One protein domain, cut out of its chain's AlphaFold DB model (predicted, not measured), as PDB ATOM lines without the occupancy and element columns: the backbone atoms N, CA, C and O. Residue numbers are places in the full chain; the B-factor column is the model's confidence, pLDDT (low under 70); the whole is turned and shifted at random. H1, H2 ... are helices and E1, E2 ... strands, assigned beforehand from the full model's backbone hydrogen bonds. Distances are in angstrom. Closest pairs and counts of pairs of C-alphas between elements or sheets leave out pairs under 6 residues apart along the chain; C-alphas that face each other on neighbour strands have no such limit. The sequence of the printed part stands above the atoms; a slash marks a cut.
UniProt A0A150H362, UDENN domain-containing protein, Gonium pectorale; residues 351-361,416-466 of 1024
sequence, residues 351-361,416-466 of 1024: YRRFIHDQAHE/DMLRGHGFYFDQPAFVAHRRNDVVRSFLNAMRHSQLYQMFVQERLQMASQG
ATOM      1  N   TYR A 351     -29.694  21.255  23.885       90.81
ATOM      2  CA  TYR A 351     -29.199  20.503  25.051       90.81
ATOM      3  C   TYR A 351     -30.214  20.428  26.205       90.81
ATOM      4  O   TYR A 351     -30.362  19.371  26.812       90.81
ATOM      5  N   ARG A 352     -30.989  21.499  26.453       90.81
ATOM      6  CA  ARG A 352     -32.017  21.547  27.514       90.81
ATOM      7  C   ARG A 352     -33.070  20.432  27.417       90.81
ATOM      8  O   ARG A 352     -33.690  20.112  28.420       90.81
ATOM      9  N   ARG A 353     -33.277  19.828  26.236       89.44
ATOM     10  CA  ARG A 353     -34.201  18.689  26.042       89.44
ATOM     11  C   ARG A 353     -33.700  17.369  26.637       89.44
ATOM     12  O   ARG A 353     -34.496  16.449  26.762       89.44
ATOM     13  N   PHE A 354     -32.413  17.292  26.966       91.50
ATOM     14  CA  PHE A 354     -31.722  16.098  27.462       91.50
ATOM     15  C   PHE A 354     -31.261  16.265  28.918       91.50
ATOM     16  O   PHE A 354     -30.515  15.431  29.421       91.50
ATOM     17  N   ILE A 355     -31.683  17.353  29.582       91.69
ATOM     18  CA  ILE A 355     -31.592  17.506  31.036       91.69
ATOM     19  C   ILE A 355     -32.874  16.943  31.647       91.69
ATOM     20  O   ILE A 355     -33.981  17.325  31.259       91.69
ATOM     21  N   HIS A 356     -32.714  16.052  32.617       90.25
ATOM     22  CA  HIS A 356     -33.791  15.313  33.262       90.25
ATOM     23  C   HIS A 356     -33.612  15.322  34.785       90.25
ATOM     24  O   HIS A 356     -32.494  15.394  35.293       90.25
ATOM     25  N   ASP A 357     -34.720  15.267  35.519       87.44
ATOM     26  CA  ASP A 357     -34.729  15.149  36.981       87.44
ATOM     27  C   ASP A 357     -34.350  13.712  37.387       87.44
ATOM     28  O   ASP A 357     -34.914  12.747  36.859       87.44
ATOM     29  N   GLN A 358     -33.414  13.547  38.327       80.06
ATOM     30  CA  GLN A 358     -33.018  12.227  38.835       80.06
ATOM     31  C   GLN A 358     -34.171  11.494  39.544       80.06
ATOM     32  O   GLN A 358     -34.186  10.264  39.548       80.06
ATOM     33  N   ALA A 359     -35.166  12.207  40.086       67.56
ATOM     34  CA  ALA A 359     -36.372  11.605  40.664       67.56
ATOM     35  C   ALA A 359     -37.256  10.885  39.624       67.56
ATOM     36  O   ALA A 359     -38.075  10.044  39.993       67.56
ATOM     37  N   HIS A 360     -37.080  11.189  38.334       56.06
ATOM     38  CA  HIS A 360     -37.816  10.589  37.222       56.06
ATOM     39  C   HIS A 360     -37.017   9.528  36.442       56.06
ATOM     40  O   HIS A 360     -37.464   9.099  35.375       56.06
ATOM     41  N   GLU A 361     -35.869   9.062  36.955       53.72
ATOM     42  CA  GLU A 361     -35.127   7.973  36.309       53.72
ATOM     43  C   GLU A 361     -36.003   6.699  36.206       53.72
ATOM     44  O   GLU A 361     -36.555   6.242  37.215       53.72
ATOM     45  N   ASP A 416     -22.293   6.724  31.155       71.69
ATOM     46  CA  ASP A 416     -22.183   7.758  30.123       71.69
ATOM     47  C   ASP A 416     -23.033   9.024  30.404       71.69
ATOM     48  O   ASP A 416     -22.997   9.986  29.628       71.69
ATOM     49  N   MET A 417     -23.814   9.034  31.495       83.31
ATOM     50  CA  MET A 417     -24.684  10.147  31.899       83.31
ATOM     51  C   MET A 417     -23.995  11.080  32.902       83.31
ATOM     52  O   MET A 417     -23.600  10.660  33.990       83.31
ATOM     53  N   LEU A 418     -23.938  12.383  32.603       87.56
ATOM     54  CA  LEU A 418     -23.441  13.370  33.570       87.56
ATOM     55  C   LEU A 418     -24.523  13.696  34.600       87.56
ATOM     56  O   LEU A 418     -25.629  14.084  34.239       87.56
ATOM     57  N   ARG A 419     -24.195  13.570  35.888       89.50
ATOM     58  CA  ARG A 419     -25.105  13.812  37.019       89.50
ATOM     59  C   ARG A 419     -24.599  14.975  37.871       89.50
ATOM     60  O   ARG A 419     -23.392  15.110  38.068       89.50
ATOM     61  N   GLY A 420     -25.511  15.789  38.396       89.00
ATOM     62  CA  GLY A 420     -25.185  16.937  39.245       89.00
ATOM     63  C   GLY A 420     -26.436  17.642  39.767       89.00
ATOM     64  O   GLY A 420     -27.435  17.736  39.063       89.00
ATOM     65  N   HIS A 421     -26.394  18.125  41.010       89.06
ATOM     66  CA  HIS A 421     -27.428  18.991  41.605       89.06
ATOM     67  C   HIS A 421     -28.892  18.486  41.523       89.06
ATOM     68  O   HIS A 421     -29.819  19.285  41.440       89.06
ATOM     69  N   GLY A 422     -29.114  17.165  41.548       86.62
ATOM     70  CA  GLY A 422     -30.448  16.550  41.424       86.62
ATOM     71  C   GLY A 422     -30.918  16.313  39.982       86.62
ATOM     72  O   GLY A 422     -31.922  15.644  39.773       86.62
ATOM     73  N   PHE A 423     -30.158  16.766  38.984       91.88
ATOM     74  CA  PHE A 423     -30.436  16.568  37.562       91.88
ATOM     75  C   PHE A 423     -29.391  15.655  36.907       91.88
ATOM     76  O   PHE A 423     -28.292  15.437  37.432       91.88
ATOM     77  N   TYR A 424     -29.725  15.094  35.752       91.50
ATOM     78  CA  TYR A 424     -28.785  14.385  34.893       91.50
ATOM     79  C   TYR A 424     -28.923  14.826  33.438       91.50
ATOM     80  O   TYR A 424     -29.954  15.360  33.035       91.50
ATOM     81  N   PHE A 425     -27.860  14.624  32.665       93.19
ATOM     82  CA  PHE A 425     -27.788  14.939  31.247       93.19
ATOM     83  C   PHE A 425     -27.465  13.684  30.433       93.19
ATOM     84  O   PHE A 425     -26.401  13.075  30.599       93.19
ATOM     85  N   ASP A 426     -28.383  13.318  29.540       91.81
ATOM     86  CA  ASP A 426     -28.256  12.173  28.638       91.81
ATOM     87  C   ASP A 426     -27.365  12.540  27.433       91.81
ATOM     88  O   ASP A 426     -27.837  12.984  26.379       91.81
ATOM     89  N   GLN A 427     -26.041  12.392  27.607       89.88
ATOM     90  CA  GLN A 427     -25.087  12.611  26.515       89.88
ATOM     91  C   GLN A 427     -25.356  11.681  25.311       89.88
ATOM     92  O   GLN A 427     -25.371  12.200  24.188       89.88
ATOM     93  N   PRO A 428     -25.575  10.353  25.476       89.19
ATOM     94  CA  PRO A 428     -25.848   9.469  24.343       89.19
ATOM     95  C   PRO A 428     -27.047   9.911  23.497       89.19
ATOM     96  O   PRO A 428     -26.920   9.988  22.274       89.19
ATOM     97  N   ALA A 429     -28.181  10.264  24.110       89.31
ATOM     98  CA  ALA A 429     -29.366  10.721  23.387       89.31
ATOM     99  C   ALA A 429     -29.155  12.096  22.732       89.31
ATOM    100  O   ALA A 429     -29.551  12.285  21.577       89.31
ATOM    101  N   PHE A 430     -28.483  13.035  23.410       91.00
ATOM    102  CA  PHE A 430     -28.142  14.346  22.841       91.00
ATOM    103  C   PHE A 430     -27.306  14.218  21.558       91.00
ATOM    104  O   PHE A 430     -27.583  14.896  20.561       91.00
ATOM    105  N   VAL A 431     -26.311  13.325  21.559       89.62
ATOM    106  CA  VAL A 431     -25.459  13.064  20.391       89.62
ATOM    107  C   VAL A 431     -26.218  12.272  19.321       89.62
ATOM    108  O   VAL A 431     -26.207  12.666  18.154       89.62
ATOM    109  N   ALA A 432     -26.942  11.210  19.690       87.81
ATOM    110  CA  ALA A 432     -27.724  10.394  18.756       87.81
ATOM    111  C   ALA A 432     -28.821  11.191  18.022       87.81
ATOM    112  O   ALA A 432     -29.111  10.911  16.861       87.81
ATOM    113  N   HIS A 433     -29.378  12.235  18.647       86.81
ATOM    114  CA  HIS A 433     -30.359  13.135  18.033       86.81
ATOM    115  C   HIS A 433     -29.804  13.949  16.840       86.81
ATOM    116  O   HIS A 433     -30.574  14.535  16.077       86.81
ATOM    117  N   ARG A 434     -28.479  14.012  16.636       86.44
ATOM    118  CA  ARG A 434     -27.870  14.722  15.497       86.44
ATOM    119  C   ARG A 434     -27.894  13.866  14.226       86.44
ATOM    120  O   ARG A 434     -27.212  12.844  14.141       86.44
ATOM    121  N   ARG A 435     -28.621  14.329  13.200       81.94
ATOM    122  CA  ARG A 435     -28.662  13.684  11.869       81.94
ATOM    123  C   ARG A 435     -27.338  13.782  11.104       81.94
ATOM    124  O   ARG A 435     -26.953  12.821  10.461       81.94
ATOM    125  N   ASN A 436     -26.633  14.912  11.192       86.19
ATOM    126  CA  ASN A 436     -25.357  15.112  10.500       86.19
ATOM    127  C   ASN A 436     -24.230  14.305  11.177       86.19
ATOM    128  O   ASN A 436     -23.885  14.559  12.334       86.19
ATOM    129  N   ASP A 437     -23.637  13.364  10.441       87.50
ATOM    130  CA  ASP A 437     -22.585  12.465  10.931       87.50
ATOM    131  C   ASP A 437     -21.306  13.198  11.364       87.50
ATOM    132  O   ASP A 437     -20.670  12.789  12.334       87.50
ATOM    133  N   VAL A 438     -20.954  14.314  10.712       89.12
ATOM    134  CA  VAL A 438     -19.796  15.144  11.094       89.12
ATOM    135  C   VAL A 438     -20.038  15.781  12.461       89.12
ATOM    136  O   VAL A 438     -19.165  15.743  13.324       89.12
ATOM    137  N   VAL A 439     -21.253  16.290  12.701       90.88
ATOM    138  CA  VAL A 439     -21.650  16.820  14.018       90.88
ATOM    139  C   VAL A 439     -21.641  15.711  15.066       90.88
ATOM    140  O   VAL A 439     -21.123  15.915  16.159       90.88
ATOM    141  N   ARG A 440     -22.170  14.525  14.741       91.38
ATOM    142  CA  ARG A 440     -22.199  13.387  15.671       91.38
ATOM    143  C   ARG A 440     -20.790  12.916  16.043       91.38
ATOM    144  O   ARG A 440     -20.525  12.662  17.212       91.38
ATOM    145  N   SER A 441     -19.886  12.847  15.067       92.06
ATOM    146  CA  SER A 441     -18.476  12.497  15.265       92.06
ATOM    147  C   SER A 441     -17.745  13.537  16.122       92.06
ATOM    148  O   SER A 441     -17.122  13.187  17.122       92.06
ATOM    149  N   PHE A 442     -17.902  14.828  15.811       93.88
ATOM    150  CA  PHE A 442     -17.292  15.919  16.574       93.88
ATOM    151  C   PHE A 442     -17.801  15.993  18.021       93.88
ATOM    152  O   PHE A 442     -17.008  16.154  18.944       93.88
ATOM    153  N   LEU A 443     -19.106  15.812  18.248       92.69
ATOM    154  CA  LEU A 443     -19.656  15.751  19.605       92.69
ATOM    155  C   LEU A 443     -19.203  14.493  20.361       92.69
ATOM    156  O   LEU A 443     -18.967  14.579  21.561       92.69
ATOM    157  N   ASN A 444     -19.010  13.354  19.687       91.25
ATOM    158  CA  ASN A 444     -18.396  12.167  20.296       91.25
ATOM    159  C   ASN A 444     -16.914  12.373  20.658       91.25
ATOM    160  O   ASN A 444     -16.456  11.799  21.641       91.25
ATOM    161  N   ALA A 445     -16.172  13.208  19.926       91.81
ATOM    162  CA  ALA A 445     -14.831  13.622  20.340       91.81
ATOM    163  C   ALA A 445     -14.887  14.589  21.540       91.81
ATOM    164  O   ALA A 445     -14.172  14.410  22.522       91.81
ATOM    165  N   MET A 446     -15.782  15.584  21.498       91.81
ATOM    166  CA  MET A 446     -15.895  16.612  22.537       91.81
ATOM    167  C   MET A 446     -16.499  16.106  23.858       91.81
ATOM    168  O   MET A 446     -16.153  16.638  24.910       91.81
ATOM    169  N   ARG A 447     -17.390  15.107  23.863       87.81
ATOM    170  CA  ARG A 447     -18.155  14.723  25.072       87.81
ATOM    171  C   ARG A 447     -17.304  14.262  26.267       87.81
ATOM    172  O   ARG A 447     -17.790  14.278  27.396       87.81
ATOM    173  N   HIS A 448     -16.053  13.876  26.008       86.81
ATOM    174  CA  HIS A 448     -15.060  13.458  27.002       86.81
ATOM    175  C   HIS A 448     -14.101  14.594  27.434       86.81
ATOM    176  O   HIS A 448     -13.202  14.357  28.236       86.81
ATOM    177  N   SER A 449     -14.276  15.814  26.910       92.25
ATOM    178  CA  SER A 449     -13.473  16.999  27.248       92.25
ATOM    179  C   SER A 449     -13.911  17.656  28.563       92.25
ATOM    180  O   SER A 449     -15.096  17.663  28.919       92.25
ATOM    181  N   GLN A 450     -12.961  18.274  29.266       93.19
ATOM    182  CA  GLN A 450     -13.222  18.938  30.542       93.19
ATOM    183  C   GLN A 450     -14.082  20.199  30.357       93.19
ATOM    184  O   GLN A 450     -14.966  20.456  31.175       93.19
ATOM    185  N   LEU A 451     -13.888  20.957  29.266       93.94
ATOM    186  CA  LEU A 451     -14.721  22.116  28.914       93.94
ATOM    187  C   LEU A 451     -16.193  21.733  28.715       93.94
ATOM    188  O   LEU A 451     -17.076  22.476  29.144       93.94
ATOM    189  N   TYR A 452     -16.470  20.567  28.120       93.88
ATOM    190  CA  TYR A 452     -17.837  20.101  27.897       93.88
ATOM    191  C   TYR A 452     -18.475  19.599  29.191       93.88
ATOM    192  O   TYR A 452     -19.609  19.970  29.499       93.88
ATOM    193  N   GLN A 453     -17.732  18.825  29.989       93.38
ATOM    194  CA  GLN A 453     -18.196  18.387  31.305       93.38
ATOM    195  C   GLN A 453     -18.540  19.587  32.201       93.38
ATOM    196  O   GLN A 453     -19.602  19.595  32.819       93.38
ATOM    197  N   MET A 454     -17.686  20.615  32.235       92.75
ATOM    198  CA  MET A 454     -17.924  21.816  33.038       92.75
ATOM    199  C   MET A 454     -19.082  22.666  32.511       92.75
ATOM    200  O   MET A 454     -19.885  23.126  33.316       92.75
ATOM    201  N   PHE A 455     -19.241  22.809  31.189       93.88
ATOM    202  CA  PHE A 455     -20.429  23.447  30.607       93.88
ATOM    203  C   PHE A 455     -21.717  22.730  31.038       93.88
ATOM    204  O   PHE A 455     -22.640  23.377  31.533       93.88
ATOM    205  N   VAL A 456     -21.774  21.398  30.931       94.12
ATOM    206  CA  VAL A 456     -22.950  20.628  31.369       94.12
ATOM    207  C   VAL A 456     -23.183  20.789  32.876       94.12
ATOM    208  O   VAL A 456     -24.316  21.039  33.272       94.12
ATOM    209  N   GLN A 457     -22.145  20.715  33.716       93.12
ATOM    210  CA  GLN A 457     -22.291  20.872  35.170       93.12
ATOM    211  C   GLN A 457     -22.764  22.278  35.579       93.12
ATOM    212  O   GLN A 457     -23.677  22.376  36.398       93.12
ATOM    213  N   GLU A 458     -22.252  23.357  34.964       91.75
ATOM    214  CA  GLU A 458     -22.792  24.714  35.169       91.75
ATOM    215  C   GLU A 458     -24.293  24.769  34.830       91.75
ATOM    216  O   GLU A 458     -25.069  25.408  35.542       91.75
ATOM    217  N   ARG A 459     -24.744  24.066  33.781       92.12
ATOM    218  CA  ARG A 459     -26.166  24.037  33.401       92.12
ATOM    219  C   ARG A 459     -27.032  23.139  34.293       92.12
ATOM    220  O   ARG A 459     -28.159  23.522  34.591       92.12
ATOM    221  N   LEU A 460     -26.520  22.014  34.798       92.62
ATOM    222  CA  LEU A 460     -27.210  21.220  35.830       92.62
ATOM    223  C   LEU A 460     -27.361  22.024  37.137       92.62
ATOM    224  O   LEU A 460     -28.417  21.991  37.769       92.62
ATOM    225  N   GLN A 461     -26.349  22.820  37.502       92.44
ATOM    226  CA  GLN A 461     -26.433  23.751  38.628       92.44
ATOM    227  C   GLN A 461     -27.495  24.838  38.388       92.44
ATOM    228  O   GLN A 461     -28.348  25.044  39.253       92.44
ATOM    229  N   MET A 462     -27.510  25.484  37.214       90.44
ATOM    230  CA  MET A 462     -28.537  26.477  36.862       90.44
ATOM    231  C   MET A 462     -29.960  25.888  36.882       90.44
ATOM    232  O   MET A 462     -30.876  26.548  37.369       90.44
ATOM    233  N   ALA A 463     -30.158  24.641  36.432       89.56
ATOM    234  CA  ALA A 463     -31.444  23.945  36.538       89.56
ATOM    235  C   ALA A 463     -31.893  23.794  38.005       89.56
ATOM    236  O   ALA A 463     -33.020  24.152  38.340       89.56
ATOM    237  N   SER A 464     -30.990  23.374  38.901       89.56
ATOM    238  CA  SER A 464     -31.281  23.251  40.342       89.56
ATOM    239  C   SER A 464     -31.604  24.573  41.048       89.56
ATOM    240  O   SER A 464     -32.225  24.573  42.107       89.56
ATOM    241  N   GLN A 465     -31.208  25.698  40.451       90.25
ATOM    242  CA  GLN A 465     -31.478  27.053  40.937       90.25
ATOM    243  C   GLN A 465     -32.727  27.682  40.289       90.25
ATOM    244  O   GLN A 465     -33.037  28.837  40.570       90.25
ATOM    245  N   GLY A 466     -33.432  26.960  39.408       85.38
ATOM    246  CA  GLY A 466     -34.572  27.493  38.654       85.38
ATOM    247  C   GLY A 466     -34.190  28.525  37.584       85.38
ATOM    248  O   GLY A 466     -35.050  29.263  37.117       85.38
TER     249      GLY A 466
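AT A GLANCE: This is residues 351 to 361 and 416 to 466 of the 1024 residues of the protein "UDENN domain-containing protein" of Gonium pectorale (UniProt A0A150H362). A small slab of three short strands, E1, E3 and E2, has the long helix H4 packed slantwise over one face, while H2 and H3 fold into a helical hairpin that reaches away beyond one end of the strands. The short helix H1 leads straight into E1 and sits beside H2, and at the far end of the hairpin's second helix, H3, the backbone turns through about a right angle into H4, which brings it back over the sheet. The printed part has 62 residues, with four named helices and three named strands in the order H1, E1, E2, E3, H2, H3, H4; the class is mixed, helices and strands, and the sheet has the order E1, E3, E2 and is antiparallel throughout. The whole is compact, with a radius of gyration of the C-alphas of 11.8 A, and the C-alphas span 34 by 23 by 18 A along their three main axes.

IN THESE COORDINATES: The printed part begins with H1, residues 351 to 354, whose first C-alpha, that of Tyr 351, is at (-29.199, 20.503, 25.051). E1 follows at once, residues 355 to 357, 7.1 A from first to last C-alpha. After the cut come E2, residues 418 to 420, 6.9 A long, and E3, residues 423 to 425, 7.0 A long, with C-alpha 423 at (-30.436, 16.568, 37.562). H2 is residues 427 to 432 and measures 8.5 A. H3, residues 437 to 446, is 14.0 A long. H4, residues 450 to 464, is the longest helix at 21.0 A and ends with C-alpha 464 at (-31.281, 23.251, 40.342).

HOW THE PARTS SIT: In the sheet E3 is the inner strand, and E1 and E2 are the edge strands. E1 and E3 are antiparallel, with 147 degrees between their directions; N 356 and O 424 are 2.9 A apart, within hydrogen-bond range. E2 and E3 form an antiparallel hairpin at 162 degrees, with N 425 and O 418 at 2.8 A and N 423 and O 420 at 2.9 A. H4 is on this sheet at a height over the sheet of 7.9 A, an arrangement of two layers, with helix on one face of a sheet. It lies over E2 and only just over E3, on which 3 of its C-alphas fall, and runs slantwise to the strands, at 39 degrees to E2 on the local plane. The closest C-alphas of H4 and E2 are those of Leu 460 and Gly 420, 5.8 A apart. H1 is only just on the sheet, with 5 pairs of C-alphas within 10 A, and only grazes it. H1 touches H2, the closest C-alphas being those of Phe 354 and Phe 430 at 6.1 A, and H1 and H4 are near each other. H2 and H3 form a helical hairpin: they touch, with the C-alphas of Val 431 and Arg 440 closest at 5.7 A, and run opposite ways at a shallow tilt of 15 degrees. H3 and H4 are close but not clearly touching, C-alphas 446 and 452 being closest at 6.7 A, and stand about perpendicular at 88 degrees. H2 and H4 are apart. In H2, H3 and H4 every O i to N i+4 pair is within hydrogen-bond range; H1 is too short for such a pair.

THE WHOLE: The two C-alphas farthest apart are those of Asp 437 and Gln 465, at 34.5 A. Residues 362 to 415 are not printed, and C-alphas 361 and 416 stand 14.3 A apart across this cut, which lies in the link from E1 to E2. The links that are printed whole are tight. The mean pLDDT of the printed part is 88.3, and residues 359 to 361 are under 70.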